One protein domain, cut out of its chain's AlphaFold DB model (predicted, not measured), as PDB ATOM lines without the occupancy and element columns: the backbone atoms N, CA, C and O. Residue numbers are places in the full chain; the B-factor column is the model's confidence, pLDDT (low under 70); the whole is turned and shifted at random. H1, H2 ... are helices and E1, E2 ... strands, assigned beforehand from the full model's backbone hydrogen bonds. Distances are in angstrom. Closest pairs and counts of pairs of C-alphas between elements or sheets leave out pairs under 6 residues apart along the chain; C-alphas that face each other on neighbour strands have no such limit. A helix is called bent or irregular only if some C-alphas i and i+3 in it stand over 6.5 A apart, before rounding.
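This is residues 123 to 231 of the 234 residues of an uncharacterized protein of Streptomyces viridochromogenes (UniProt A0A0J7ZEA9). The model is a long helical hairpin, with H1b and H2 side by side and running opposite ways; the short arm H1a folds back at the end away from the hairpin's link. The small strand hairpin E1 E2 packs beside the two long helices, nearer the link end, and a long link from H2 leads to it. The printed part has 109 residues with two named helices and then two named strands, H1 H2 E1 E2; the sheet E1 - E2 is antiparallel and the class is mostly helix. It is loose, with a radius of gyration of the C-alphas of 16.7 A, and only just elongated, spanning 53 by 27 by 18 A.

Start at H1, residues 128 to 168: by its hydrogen bonds it was assigned as one helix, but it is bent, with C-alphas 137 and 140 9.5 A apart. Its arms H1a, residues 128 to 137, and H1b, residues 140 to 168, touch at a steep tilt of 48 degrees, opposite ways; H1b touches H1a with residues 141 to 146 alone, and the closest C-alphas, of Ala 134 and Ala 142, are 5.4 A apart. Go on to H2, residues 177 to 209, which forms a helical hairpin with H1b: they touch at a shallow tilt of 11 degrees, opposite ways, with the closest C-alphas, of Ala 154 and Leu 190, 7.0 A apart. H2 touches H1a with residues 199 to 204 alone, at a steep tilt of 57 degrees, the same way; the closest C-alphas, of Ala 128 and Ala 200, are 4.3 A apart. In H1a and H1b every O i to N i+4 pair is within hydrogen-bond range, and in H2 27 of 29 are. Last come E1, residues 221 to 224, and E2, residues 227 to 230, an antiparallel hairpin in which N 222 and O 229 are 2.9 A apart and N 224 and O 227 2.8 A, within hydrogen-bond range. The closest C-alphas of H1b and E1, of Asp 162 and Phe 224, are 5.7 A apart; those of H2 and E2, of His 184 and Val 229, are 7.1 A apart.

Find C-alpha 128 at (384.662, 345.095, 750.158), where H1a begins; it runs 14.4 A. From C-alpha 140 at (375.154, 339.975, 742.089) H1b runs 42.0 A. H2 covers 43.1 A; it has a kink of 78 degrees near residue 203 and is irregular, with C-alphas 205 and 208 9.5 A apart. E1 covers 9.7 A, and E2 10.3 A, ending at C-alpha 230 at (375.248, 349.182, 776.740).

The two C-alphas farthest apart, of Ala 136 and Asp 172, are 54.0 A apart. The printed part has no cut; the link from H2 to E1 is long, with 11 residues. Look for low pLDDT, under 70, at residues 208 to 222 and 231.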
ATOM      1  N   VAL A 123     383.320 333.346 761.847       70.62
ATOM      2  CA  VAL A 123     382.823 334.710 761.633       70.62
ATOM      3  C   VAL A 123     383.991 335.660 761.400       70.62
ATOM      4  O   VAL A 123     384.460 336.334 762.313       70.62
ATOM      5  N   SER A 124     384.461 335.722 760.156       79.81
ATOM      6  CA  SER A 124     385.459 336.699 759.725       79.81
ATOM      7  C   SER A 124     384.842 338.067 759.401       79.81
ATOM      8  O   SER A 124     383.658 338.189 759.059       79.81
ATOM      9  N   LEU A 125     385.665 339.117 759.502       87.19
ATOM     10  CA  LEU A 125     385.287 340.474 759.111       87.19
ATOM     11  C   LEU A 125     385.213 340.568 757.588       87.19
ATOM     12  O   LEU A 125     386.237 340.542 756.906       87.19
ATOM     13  N   LEU A 126     383.995 340.697 757.064       89.12
ATOM     14  CA  LEU A 126     383.768 340.824 755.631       89.12
ATOM     15  C   LEU A 126     384.338 342.149 755.109       89.12
ATOM     16  O   LEU A 126     384.061 343.216 755.659       89.12
ATOM     17  N   GLN A 127     385.083 342.088 754.010       89.44
ATOM     18  CA  GLN A 127     385.660 343.250 753.347       89.44
ATOM     19  C   GLN A 127     385.008 343.508 751.986       89.44
ATOM     20  O   GLN A 127     384.445 342.631 751.330       89.44
ATOM     21  N   ALA A 128     385.139 344.742 751.494       89.12
ATOM     22  CA  ALA A 128     384.662 345.095 750.158       89.12
ATOM     23  C   ALA A 128     385.380 344.306 749.043       89.12
ATOM     24  O   ALA A 128     384.800 344.063 747.985       89.12
ATOM     25  N   SER A 129     386.641 343.911 749.254       90.06
ATOM     26  CA  SER A 129     387.392 343.025 748.350       90.06
ATOM     27  C   SER A 129     386.732 341.659 748.202       90.06
ATOM     28  O   SER A 129     386.631 341.171 747.078       90.06
ATOM     29  N   ASP A 130     386.212 341.091 749.289       93.56
ATOM     30  CA  ASP A 130     385.540 339.788 749.276       93.56
ATOM     31  C   ASP A 130     384.255 339.852 748.452       93.56
ATOM     32  O   ASP A 130     383.986 338.981 747.624       93.56
ATOM     33  N   LEU A 131     383.497 340.945 748.596       94.19
ATOM     34  CA  LEU A 131     382.302 341.188 747.788       94.19
ATOM     35  C   LEU A 131     382.641 341.359 746.301       94.19
ATOM     36  O   LEU A 131     381.942 340.815 745.447       94.19
ATOM     37  N   ARG A 132     383.734 342.059 745.968       93.50
ATOM     38  CA  ARG A 132     384.201 342.175 744.574       93.50
ATOM     39  C   ARG A 132     384.647 340.827 744.009       93.50
ATOM     40  O   ARG A 132     384.331 340.530 742.858       93.50
ATOM     41  N   ALA A 133     385.326 340.001 744.803       95.31
ATOM     42  CA  ALA A 133     385.715 338.652 744.406       95.31
ATOM     43  C   ALA A 133     384.484 337.756 744.180       95.31
ATOM     44  O   ALA A 133     384.384 337.082 743.153       95.31
ATOM     45  N   ALA A 134     383.494 337.803 745.077       95.81
ATOM     46  CA  ALA A 134     382.226 337.099 744.904       95.81
ATOM     47  C   ALA A 134     381.490 337.556 743.632       95.81
ATOM     48  O   ALA A 134     381.034 336.720 742.848       95.81
ATOM     49  N   ALA A 135     381.436 338.868 743.383       96.31
ATOM     50  CA  ALA A 135     380.850 339.433 742.171       96.31
ATOM     51  C   ALA A 135     381.570 338.959 740.899       96.31
ATOM     52  O   ALA A 135     380.909 338.611 739.923       96.31
ATOM     53  N   ALA A 136     382.904 338.893 740.909       96.00
ATOM     54  CA  ALA A 136     383.679 338.376 739.782       96.00
ATOM     55  C   ALA A 136     383.384 336.889 739.504       96.00
ATOM     56  O   ALA A 136     383.342 336.479 738.346       96.00
ATOM     57  N   ASN A 137     383.130 336.098 740.550       95.25
ATOM     58  CA  ASN A 137     382.889 334.657 740.438       95.25
ATOM     59  C   ASN A 137     381.448 334.288 740.052       95.25
ATOM     60  O   ASN A 137     381.224 333.237 739.452       95.25
ATOM     61  N   GLY A 138     380.451 335.101 740.409       94.12
ATOM     62  CA  GLY A 138     379.046 334.735 740.189       94.12
ATOM     63  C   GLY A 138     378.061 335.898 740.170       94.12
ATOM     64  O   GLY A 138     376.865 335.692 740.394       94.12
ATOM     65  N   GLY A 139     378.551 337.113 739.927       95.44
ATOM     66  CA  GLY A 139     377.752 338.326 739.823       95.44
ATOM     67  C   GLY A 139     377.021 338.693 741.115       95.44
ATOM     68  O   GLY A 139     377.378 338.272 742.217       95.44
ATOM     69  N   ALA A 140     375.950 339.474 740.969       94.12
ATOM     70  CA  ALA A 140     375.154 339.975 742.089       94.12
ATOM     71  C   ALA A 140     374.593 338.854 742.984       94.12
ATOM     72  O   ALA A 140     374.564 338.997 744.203       94.12
ATOM     73  N   SER A 141     374.208 337.712 742.408       96.06
ATOM     74  CA  SER A 141     373.676 336.583 743.177       96.06
ATOM     75  C   SER A 141     374.719 335.950 744.103       96.06
ATOM     76  O   SER A 141     374.364 335.433 745.159       96.06
ATOM     77  N   ALA A 142     376.002 335.960 743.729       96.69
ATOM     78  CA  ALA A 142     377.068 335.483 744.609       96.69
ATOM     79  C   ALA A 142     377.327 336.452 745.771       96.69
ATOM     80  O   ALA A 142     377.523 335.999 746.897       96.69
ATOM     81  N   VAL A 143     377.249 337.762 745.513       96.00
ATOM     82  CA  VAL A 143     377.325 338.804 746.549       96.00
ATOM     83  C   VAL A 143     376.177 338.667 747.547       96.00
ATOM     84  O   VAL A 143     376.435 338.601 748.744       96.00
ATOM     85  N   ASP A 144     374.931 338.550 747.076       95.94
ATOM     86  CA  ASP A 144     373.757 338.388 747.950       95.94
ATOM     87  C   ASP A 144     373.880 337.140 748.840       95.94
ATOM     88  O   ASP A 144     373.684 337.229 750.053       95.94
ATOM     89  N   ARG A 145     374.305 335.995 748.284       96.50
ATOM     90  CA  ARG A 145     374.548 334.780 749.081       96.50
ATOM     91  C   ARG A 145     375.621 334.979 750.146       96.50
ATOM     92  O   ARG A 145     375.441 334.507 751.267       96.50
ATOM     93  N   LEU A 146     376.724 335.646 749.806       95.06
ATOM     94  CA  LEU A 146     377.802 335.914 750.755       95.06
ATOM     95  C   LEU A 146     377.310 336.822 751.889       95.06
ATOM     96  O   LEU A 146     377.445 336.462 753.054       95.06
ATOM     97  N   VAL A 147     376.652 337.936 751.559       94.50
ATOM     98  CA  VAL A 147     376.084 338.864 752.551       94.50
ATOM     99  C   VAL A 147     375.087 338.148 753.464       94.50
ATOM    100  O   VAL A 147     375.230 338.220 754.681       94.50
ATOM    101  N   ARG A 148     374.129 337.389 752.912       95.12
ATOM    102  CA  ARG A 148     373.154 336.624 753.715       95.12
ATOM    103  C   ARG A 148     373.821 335.616 754.641       95.12
ATOM    104  O   ARG A 148     373.379 335.459 755.775       95.12
ATOM    105  N   ARG A 149     374.885 334.953 754.182       94.06
ATOM    106  CA  ARG A 149     375.658 334.025 755.014       94.06
ATOM    107  C   ARG A 149     376.310 334.747 756.195       94.06
ATOM    108  O   ARG A 149     376.239 334.235 757.305       94.06
ATOM    109  N   HIS A 150     376.907 335.922 755.980       93.06
ATOM    110  CA  HIS A 150     377.493 336.712 757.071       93.06
ATOM    111  C   HIS A 150     376.434 337.248 758.044       93.06
ATOM    112  O   HIS A 150     376.671 337.213 759.247       93.06
ATOM    113  N   VAL A 151     375.259 337.667 757.553       92.56
ATOM    114  CA  VAL A 151     374.124 338.044 758.418       92.56
ATOM    115  C   VAL A 151     373.691 336.862 759.288       92.56
ATOM    116  O   VAL A 151     373.683 336.989 760.505       92.56
ATOM    117  N   SER A 152     373.433 335.692 758.688       93.62
ATOM    118  CA  SER A 152     373.040 334.479 759.430       93.62
ATOM    119  C   SER A 152     374.065 334.108 760.499       93.62
ATOM    120  O   SER A 152     373.704 333.825 761.634       93.62
ATOM    121  N   ARG A 153     375.360 334.165 760.166       92.75
ATOM    122  CA  ARG A 153     376.448 333.894 761.116       92.75
ATOM    123  C   ARG A 153     376.482 334.895 762.276       92.75
ATOM    124  O   ARG A 153     376.733 334.491 763.408       92.75
ATOM    125  N   ALA A 154     376.229 336.179 762.014       91.31
ATOM    126  CA  ALA A 154     376.140 337.196 763.063       91.31
ATOM    127  C   ALA A 154     374.925 336.964 763.981       91.31
ATOM    128  O   ALA A 154     375.068 337.054 765.200       91.31
ATOM    129  N   ASP A 155     373.771 336.596 763.418       92.38
ATOM    130  CA  ASP A 155     372.570 336.240 764.186       92.38
ATOM    131  C   ASP A 155     372.800 334.976 765.034       92.38
ATOM    132  O   ASP A 155     372.413 334.913 766.202       92.38
ATOM    133  N   GLU A 156     373.494 333.976 764.487       94.50
ATOM    134  CA  GLU A 156     373.862 332.762 765.219       94.50
ATOM    135  C   GLU A 156     374.876 333.042 766.343       94.50
ATOM    136  O   GLU A 156     374.747 332.464 767.424       94.50
ATOM    137  N   ARG A 157     375.840 333.956 766.138       93.62
ATOM    138  CA  ARG A 157     376.754 334.418 767.202       93.62
ATOM    139  C   ARG A 157     375.996 335.171 768.293       93.62
ATOM    140  O   ARG A 157     376.257 334.941 769.472       93.62
ATOM    141  N   HIS A 158     375.040 336.023 767.918       92.81
ATOM    142  CA  HIS A 158     374.161 336.698 768.871       92.81
ATOM    143  C   HIS A 158     373.384 335.689 769.725       92.81
ATOM    144  O   HIS A 158     373.385 335.791 770.948       92.81
ATOM    145  N   ALA A 159     372.762 334.685 769.101       94.44
ATOM    146  CA  ALA A 159     372.022 333.645 769.814       94.44
ATOM    147  C   ALA A 159     372.924 332.806 770.738       94.44
ATOM    148  O   ALA A 159     372.520 332.464 771.848       94.44
ATOM    149  N   ALA A 160     374.154 332.500 770.313       94.50
ATOM    150  CA  ALA A 160     375.129 331.815 771.158       94.50
ATOM    151  C   ALA A 160     375.509 332.659 772.387       94.50
ATOM    152  O   ALA A 160     375.587 332.128 773.494       94.50
ATOM    153  N   LEU A 161     375.696 333.972 772.207       94.69
ATOM    154  CA  LEU A 161     376.009 334.896 773.297       94.69
ATOM    155  C   LEU A 161     374.825 335.066 774.260       94.69
ATOM    156  O   LEU A 161     375.026 335.067 775.469       94.69
ATOM    157  N   ASP A 162     373.596 335.133 773.746       93.88
ATOM    158  CA  ASP A 162     372.371 335.156 774.559       93.88
ATOM    159  C   ASP A 162     372.233 333.885 775.419       93.88
ATOM    160  O   ASP A 162     371.946 333.950 776.619       93.88
ATOM    161  N   GLY A 163     372.531 332.722 774.828       93.81
ATOM    162  CA  GLY A 163     372.594 331.447 775.543       93.81
ATOM    163  C   GLY A 163     373.674 331.431 776.627       93.81
ATOM    164  O   GLY A 163     373.415 330.964 777.739       93.81
ATOM    165  N   LEU A 164     374.855 331.989 776.343       94.56
ATOM    166  CA  LEU A 164     375.920 332.117 777.334       94.56
ATOM    167  C   LEU A 164     375.505 333.036 778.487       94.56
ATOM    168  O   LEU A 164     375.624 332.644 779.643       94.56
ATOM    169  N   ILE A 165     374.986 334.232 778.196       93.19
ATOM    170  CA  ILE A 165     374.524 335.186 779.216       93.19
ATOM    171  C   ILE A 165     373.487 334.525 780.122       93.19
ATOM    172  O   ILE A 165     373.603 334.606 781.343       93.19
ATOM    173  N   SER A 166     372.522 333.818 779.534       92.06
ATOM    174  CA  SER A 166     371.505 333.073 780.281       92.06
ATOM    175  C   SER A 166     372.119 332.026 781.213       92.06
ATOM    176  O   SER A 166     371.630 331.834 782.323       92.06
ATOM    177  N   ALA A 167     373.197 331.363 780.783       91.56
ATOM    178  CA  ALA A 167     373.912 330.396 781.606       91.56
ATOM    179  C   ALA A 167     374.702 331.062 782.742       91.56
ATOM    180  O   ALA A 167     374.765 330.483 783.817       91.56
ATOM    181  N   LEU A 168     375.278 332.249 782.520       91.25
ATOM    182  CA  LEU A 168     376.152 332.951 783.474       91.25
ATOM    183  C   LEU A 168     375.411 333.773 784.540       91.25
ATOM    184  O   LEU A 168     376.033 334.273 785.478       91.25
ATOM    185  N   ILE A 169     374.102 333.972 784.387       89.25
ATOM    186  CA  ILE A 169     373.309 334.765 785.327       89.25
ATOM    187  C   ILE A 169     373.183 334.045 786.670       89.25
ATOM    188  O   ILE A 169     372.784 332.882 786.754       89.25
ATOM    189  N   ASN A 170     373.487 334.772 787.744       83.19
ATOM    190  CA  ASN A 170     373.285 334.294 789.103       83.19
ATOM    191  C   ASN A 170     371.783 334.153 789.422       83.19
ATOM    192  O   ASN A 170     370.943 334.799 788.793       83.19
ATOM    193  N   PRO A 171     371.415 333.390 790.468       82.31
ATOM    194  CA  PRO A 171     370.017 333.250 790.890       82.31
ATOM    195  C   PRO A 171     369.305 334.567 791.238       82.31
ATOM    196  O   PRO A 171     368.078 334.620 791.218       82.31
ATOM    197  N   ASP A 172     370.055 335.619 791.573       85.25
ATOM    198  CA  ASP A 172     369.534 336.965 791.839       85.25
ATOM    199  C   ASP A 172     369.275 337.792 790.562       85.25
ATOM    200  O   ASP A 172     368.776 338.915 790.645       85.25
ATOM    201  N   GLY A 173     369.578 337.234 789.386       82.12
ATOM    202  CA  GLY A 173     369.401 337.867 788.084       82.12
ATOM    203  C   GLY A 173     370.591 338.707 787.615       82.12
ATOM    204  O   GLY A 173     370.529 339.261 786.518       82.12
ATOM    205  N   ALA A 174     371.669 338.820 788.400       87.75
ATOM    206  CA  ALA A 174     372.841 339.610 788.034       87.75
ATOM    207  C   ALA A 174     373.956 338.753 787.413       87.75
ATOM    208  O   ALA A 174     374.211 337.622 787.826       87.75
ATOM    209  N   LEU A 175     374.686 339.323 786.451       89.50
ATOM    210  CA  LEU A 175     375.944 338.743 785.978       89.50
ATOM    211  C   LEU A 175     377.069 339.018 786.990       89.50
ATOM    212  O   LEU A 175     377.190 340.162 787.450       89.50
ATOM    213  N   PRO A 176     377.938 338.035 787.289       90.19
ATOM    214  CA  PRO A 176     379.203 338.280 787.980       90.19
ATOM    215  C   PRO A 176     380.043 339.357 787.278       90.19
ATOM    216  O   PRO A 176     379.997 339.478 786.056       90.19
ATOM    217  N   SER A 177     380.863 340.111 788.017       88.75
ATOM    218  CA  SER A 177     381.648 341.221 787.447       88.75
ATOM    219  C   SER A 177     382.571 340.790 786.300       88.75
ATOM    220  O   SER A 177     382.588 341.437 785.259       88.75
ATOM    221  N   TRP A 178     383.269 339.659 786.443       88.94
ATOM    222  CA  TRP A 178     384.120 339.103 785.381       88.94
ATOM    223  C   TRP A 178     383.310 338.761 784.117       88.94
ATOM    224  O   TRP A 178     383.772 338.963 782.995       88.94
ATOM    225  N   ALA A 179     382.073 338.283 784.293       91.44
ATOM    226  CA  ALA A 179     381.181 337.935 783.195       91.44
ATOM    227  C   ALA A 179     380.642 339.189 782.500       91.44
ATOM    228  O   ALA A 179     380.447 339.169 781.292       91.44
ATOM    229  N   GLN A 180     380.444 340.294 783.227       89.81
ATOM    230  CA  GLN A 180     380.057 341.574 782.628       89.81
ATOM    231  C   GLN A 180     381.138 342.093 781.674       89.81
ATOM    232  O   GLN A 180     380.817 342.459 780.545       89.81
ATOM    233  N   ASP A 181     382.406 342.079 782.093       88.50
ATOM    234  CA  ASP A 181     383.523 342.511 781.245       88.50
ATOM    235  C   ASP A 181     383.730 341.577 780.041       88.50
ATOM    236  O   ASP A 181     383.993 342.041 778.930       88.50
ATOM    237  N   LEU A 182     383.572 340.262 780.228       90.38
ATOM    238  CA  LEU A 182     383.586 339.289 779.131       90.38
ATOM    239  C   LEU A 182     382.466 339.566 778.127       90.38
ATOM    240  O   LEU A 182     382.734 339.714 776.938       90.38
ATOM    241  N   VAL A 183     381.224 339.673 778.603       90.75
ATOM    242  CA  VAL A 183     380.060 339.934 777.752       90.75
ATOM    243  C   VAL A 183     380.233 341.250 777.004       90.75
ATOM    244  O   VAL A 183     379.931 341.310 775.819       90.75
ATOM    245  N   HIS A 184     380.767 342.288 777.647       88.50
ATOM    246  CA  HIS A 184     381.038 343.559 776.980       88.50
ATOM    247  C   HIS A 184     381.993 343.392 775.790       88.50
ATOM    248  O   HIS A 184     381.666 343.843 774.696       88.50
ATOM    249  N   ARG A 185     383.110 342.669 775.971       88.81
ATOM    250  CA  ARG A 185     384.061 342.367 774.884       88.81
ATOM    251  C   ARG A 185     383.410 341.581 773.742       88.81
ATOM    252  O   ARG A 185     383.591 341.929 772.581       88.81
ATOM    253  N   GLU A 186     382.609 340.566 774.059       90.88
ATOM    254  CA  GLU A 186     381.913 339.767 773.038       90.88
ATOM    255  C   GLU A 186     380.857 340.576 772.266       90.88
ATOM    256  O   GLU A 186     380.675 340.390 771.058       90.88
ATOM    257  N   VAL A 187     380.168 341.503 772.940       89.50
ATOM    258  CA  VAL A 187     379.231 342.430 772.293       89.50
ATOM    259  C   VAL A 187     379.975 343.431 771.406       89.50
ATOM    260  O   VAL A 187     379.511 343.699 770.296       89.50
ATOM    261  N   ASP A 188     381.124 343.946 771.847       87.25
ATOM    262  CA  ASP A 188     381.982 344.824 771.044       87.25
ATOM    263  C   ASP A 188     382.456 344.128 769.760       87.25
ATOM    264  O   ASP A 188     382.350 344.697 768.668       87.25
ATOM    265  N   ASP A 189     382.893 342.872 769.855       88.00
ATOM    266  CA  ASP A 189     383.297 342.071 768.695       88.00
ATOM    267  C   ASP A 189     382.131 341.824 767.729       88.00
ATOM    268  O   ASP A 189     382.269 341.974 766.509       88.00
ATOM    269  N   LEU A 190     380.950 341.482 768.256       88.44
ATOM    270  CA  LEU A 190     379.746 341.315 767.443       88.44
ATOM    271  C   LEU A 190     379.340 342.629 766.757       88.44
ATOM    272  O   LEU A 190     378.932 342.623 765.591       88.44
ATOM    273  N   ASN A 191     379.454 343.758 767.457       86.44
ATOM    274  CA  ASN A 191     379.232 345.082 766.886       86.44
ATOM    275  C   ASN A 191     380.218 345.366 765.753       86.44
ATOM    276  O   ASN A 191     379.803 345.747 764.658       86.44
ATOM    277  N   MET A 192     381.505 345.096 765.973       86.00
ATOM    278  CA  MET A 192     382.531 345.237 764.947       86.00
ATOM    279  C   MET A 192     382.179 344.418 763.698       86.00
ATOM    280  O   MET A 192     382.181 344.965 762.597       86.00
ATOM    281  N   ILE A 193     381.789 343.149 763.838       87.44
ATOM    282  CA  ILE A 193     381.373 342.309 762.700       87.44
ATOM    283  C   ILE A 193     380.230 342.956 761.902       87.44
ATOM    284  O   ILE A 193     380.287 343.012 760.670       87.44
ATOM    285  N   ARG A 194     379.204 343.477 762.587       86.56
ATOM    286  CA  ARG A 194     378.049 344.134 761.947       86.56
ATOM    287  C   ARG A 194     378.443 345.426 761.232       86.56
ATOM    288  O   ARG A 194     377.996 345.670 760.109       86.56
ATOM    289  N   GLU A 195     379.302 346.227 761.848       84.94
ATOM    290  CA  GLU A 195     379.809 347.472 761.267       84.94
ATOM    291  C   GLU A 195     380.665 347.217 760.023       84.94
ATOM    292  O   GLU A 195     380.526 347.909 759.008       84.94
ATOM    293  N   TRP A 196     381.517 346.191 760.060       86.56
ATOM    294  CA  TRP A 196     382.324 345.781 758.913       86.56
ATOM    295  C   TRP A 196     381.465 345.255 757.766       86.56
ATOM    296  O   TRP A 196     381.681 345.654 756.623       86.56
ATOM    297  N   LEU A 197     380.438 344.452 758.059       89.25
ATOM    298  CA  LEU A 197     379.473 343.994 757.060       89.25
ATOM    299  C   LEU A 197     378.778 345.172 756.360       89.25
ATOM    300  O   LEU A 197     378.779 345.249 755.130       89.25
ATOM    301  N   THR A 198     378.236 346.119 757.133       87.19
ATOM    302  CA  THR A 198     377.608 347.336 756.594       87.19
ATOM    303  C   THR A 198     378.589 348.129 755.731       87.19
ATOM    304  O   THR A 198     378.274 348.510 754.600       87.19
ATOM    305  N   SER A 199     379.807 348.328 756.235       84.38
ATOM    306  CA  SER A 199     380.860 349.076 755.545       84.38
ATOM    307  C   SER A 199     381.279 348.407 754.235       84.38
ATOM    308  O   SER A 199     381.441 349.087 753.220       84.38
ATOM    309  N   ALA A 200     381.412 347.079 754.223       87.94
ATOM    310  CA  ALA A 200     381.764 346.315 753.034       87.94
ATOM    311  C   ALA A 200     380.704 346.468 751.941       87.94
ATOM    312  O   ALA A 200     381.052 346.743 750.791       87.94
ATOM    313  N   VAL A 201     379.422 346.356 752.301       89.81
ATOM    314  CA  VAL A 201     378.296 346.515 751.370       89.81
ATOM    315  C   VAL A 201     378.265 347.931 750.787       89.81
ATOM    316  O   VAL A 201     378.190 348.087 749.565       89.81
ATOM    317  N   LEU A 202     378.405 348.965 751.623       86.25
ATOM    318  CA  LEU A 202     378.451 350.358 751.165       86.25
ATOM    319  C   LEU A 202     379.623 350.610 750.208       86.25
ATOM    320  O   LEU A 202     379.428 351.149 749.118       86.25
ATOM    321  N   ALA A 203     380.829 350.173 750.576       83.69
ATOM    322  CA  ALA A 203     382.029 350.350 749.759       83.69
ATOM    323  C   ALA A 203     382.000 349.528 748.458       83.69
ATOM    324  O   ALA A 203     382.610 349.920 747.458       83.69
ATOM    325  N   TYR A 204     381.302 348.389 748.448       87.31
ATOM    326  CA  TYR A 204     381.054 347.611 747.237       87.31
ATOM    327  C   TYR A 204     380.121 348.357 746.271       87.31
ATOM    328  O   TYR A 204     380.433 348.447 745.084       87.31
ATOM    329  N   HIS A 205     379.025 348.938 746.766       86.38
ATOM    330  CA  HIS A 205     378.039 349.624 745.922       86.38
ATOM    331  C   HIS A 205     378.451 351.033 745.481       86.38
ATOM    332  O   HIS A 205     378.109 351.448 744.373       86.38
ATOM    333  N   HIS A 206     379.168 351.773 746.328       83.75
ATOM    334  CA  HIS A 206     379.409 353.208 746.136       83.75
ATOM    335  C   HIS A 206     380.896 353.584 746.050       83.75
ATOM    336  O   HIS A 206     381.233 354.760 745.898       83.75
ATOM    337  N   GLY A 207     381.800 352.601 746.108       74.31
ATOM    338  CA  GLY A 207     383.241 352.839 746.101       74.31
ATOM    339  C   GLY A 207     383.727 353.573 747.354       74.31
ATOM    340  O   GLY A 207     383.052 353.620 748.378       74.31
ATOM    341  N   THR A 208     384.920 354.163 747.279       64.44
ATOM    342  CA  THR A 208     385.547 354.910 748.387       64.44
ATOM    343  C   THR A 208     384.970 356.315 748.593       64.44
ATOM    344  O   THR A 208     385.394 357.018 749.505       64.44
ATOM    345  N   ALA A 209     384.026 356.741 747.744       55.34
ATOM    346  CA  ALA A 209     383.411 358.068 747.785       55.34
ATOM    347  C   ALA A 209     382.193 358.153 748.723       55.34
ATOM    348  O   ALA A 209     381.728 359.251 749.024       55.34
ATOM    349  N   GLY A 210     381.675 357.016 749.197       51.06
ATOM    350  CA  GLY A 210     380.710 357.003 750.288       51.06
ATOM    351  C   GLY A 210     381.439 357.327 751.583       51.06
ATOM    352  O   GLY A 210     382.141 356.466 752.108       51.06
ATOM    353  N   LEU A 211     381.307 358.564 752.075       44.62
ATOM    354  CA  LEU A 211     381.703 358.915 753.438       44.62
ATOM    355  C   LEU A 211     381.169 357.826 754.370       44.62
ATOM    356  O   LEU A 211     379.959 357.585 754.418       44.62
ATOM    357  N   ARG A 212     382.086 357.140 755.057       52.28
ATOM    358  CA  ARG A 212     381.724 356.247 756.153       52.28
ATOM    359  C   ARG A 212     380.864 357.095 757.094       52.28
ATOM    360  O   ARG A 212     381.293 358.207 757.407       52.28
ATOM    361  N   PRO A 213     379.670 356.649 757.518       48.78
ATOM    362  CA  PRO A 213     379.073 357.253 758.693       48.78
ATOM    363  C   PRO A 213     380.156 357.185 759.766       48.78
ATOM    364  O   PRO A 213     380.651 356.089 760.042       48.78
ATOM    365  N   ASP A 214     380.601 358.329 760.290       42.31
ATOM    366  CA  ASP A 214     381.420 358.301 761.493       42.31
ATOM    367  C   ASP A 214     380.638 357.438 762.473       42.31
ATOM    368  O   ASP A 214     379.450 357.685 762.707       42.31
ATOM    369  N   THR A 215     381.259 356.356 762.940       48.72
ATOM    370  CA  THR A 215     380.665 355.507 763.961       48.72
ATOM    371  C   THR A 215     380.576 356.392 765.195       48.72
ATOM    372  O   THR A 215     381.520 356.508 765.973       48.72
ATOM    373  N   VAL A 216     379.477 357.138 765.316       43.41
ATOM    374  CA  VAL A 216     379.176 357.898 766.514       43.41
ATOM    375  C   VAL A 216     378.959 356.820 767.556       43.41
ATOM    376  O   VAL A 216     377.945 356.126 767.527       43.41
ATOM    377  N   PHE A 217     379.951 356.641 768.428       45.00
ATOM    378  CA  PHE A 217     379.848 355.869 769.659       45.00
ATOM    379  C   PHE A 217     378.763 356.519 770.534       45.00
ATOM    380  O   PHE A 217     379.037 357.283 771.453       45.00
ATOM    381  N   GLY A 218     377.505 356.297 770.169       44.59
ATOM    382  CA  GLY A 218     376.314 356.772 770.848       44.59
ATOM    383  C   GLY A 218     375.516 355.557 771.277       44.59
ATOM    384  O   GLY A 218     375.070 354.802 770.425       44.59
ATOM    385  N   GLY A 219     375.393 355.372 772.596       52.31
ATOM    386  CA  GLY A 219     374.542 354.398 773.291       52.31
ATOM    387  C   GLY A 219     374.073 353.189 772.478       52.31
ATOM    388  O   GLY A 219     372.869 353.031 772.288       52.31
ATOM    389  N   VAL A 220     374.990 352.341 771.999       60.72
ATOM    390  CA  VAL A 220     374.594 351.084 771.357       60.72
ATOM    391  C   VAL A 220     374.180 350.122 772.462       60.72
ATOM    392  O   VAL A 220     375.001 349.703 773.280       60.72
ATOM    393  N   ARG A 221     372.880 349.835 772.507       66.69
ATOM    394  CA  ARG A 221     372.258 348.899 773.436       66.69
ATOM    395  C   ARG A 221     371.937 347.606 772.697       66.69
ATOM    396  O   ARG A 221     371.244 347.632 771.683       66.69
ATOM    397  N   TYR A 222     372.421 346.495 773.230       68.00
ATOM    398  CA  TYR A 222     372.072 345.150 772.789       68.00
ATOM    399  C   TYR A 222     371.061 344.566 773.755       68.00
ATOM    400  O   TYR A 222     371.339 344.515 774.950       68.00
ATOM    401  N   ASP A 223     369.904 344.153 773.245       78.94
ATOM    402  CA  ASP A 223     368.884 343.474 774.038       78.94
ATOM    403  C   ASP A 223     369.068 341.954 773.931       78.94
ATOM    404  O   ASP A 223     369.156 341.388 772.843       78.94
ATOM    405  N   PHE A 224     369.098 341.318 775.091       81.56
ATOM    406  CA  PHE A 224     369.191 339.883 775.320       81.56
ATOM    407  C   PHE A 224     367.928 339.416 776.044       81.56
ATOM    408  O   PHE A 224     367.206 340.223 776.640       81.56
ATOM    409  N   ALA A 225     367.663 338.110 776.055       78.25
ATOM    410  CA  ALA A 225     366.493 337.559 776.740       78.25
ATOM    411  C   ALA A 225     366.454 337.949 778.229       78.25
ATOM    412  O   ALA A 225     365.384 338.166 778.798       78.25
ATOM    413  N   CYS A 226     367.628 338.086 778.846       78.31
ATOM    414  CA  CYS A 226     367.768 338.376 780.267       78.31
ATOM    415  C   CYS A 226     368.106 339.837 780.599       78.31
ATOM    416  O   CYS A 226     368.339 340.153 781.765       78.31
ATOM    417  N   GLY A 227     368.154 340.743 779.621       80.25
ATOM    418  CA  GLY A 227     368.490 342.139 779.892       80.25
ATOM    419  C   GLY A 227     369.115 342.845 778.706       80.25
ATOM    420  O   GLY A 227     368.817 342.540 777.561       80.25
ATOM    421  N   SER A 228     369.975 343.823 778.971       79.31
ATOM    422  CA  SER A 228     370.638 344.561 777.902       79.31
ATOM    423  C   SER A 228     372.036 345.005 778.276       79.31
ATOM    424  O   SER A 228     372.262 345.399 779.421       79.31
ATOM    425  N   VAL A 229     372.923 345.059 777.291       72.50
ATOM    426  CA  VAL A 229     374.290 345.557 777.444       72.50
ATOM    427  C   VAL A 229     374.422 346.871 776.687       72.50
ATOM    428  O   VAL A 229     374.109 346.938 775.500       72.50
ATOM    429  N   ASN A 230     374.881 347.918 777.374       74.69
ATOM    430  CA  ASN A 230     375.248 349.182 776.740       74.69
ATOM    431  C   ASN A 230     376.755 349.185 776.479       74.69
ATOM    432  O   ASN A 230     377.539 348.971 777.402       74.69
ATOM    433  N   LEU A 231     377.155 349.489 775.246       65.06
ATOM    434  CA  LEU A 231     378.570 349.594 774.872       65.06
ATOM    435  C   LEU A 231     379.239 350.898 775.338       65.06
ATOM    436  O   LEU A 231     380.448 351.058 775.240       65.06
TER     437      LEU A 231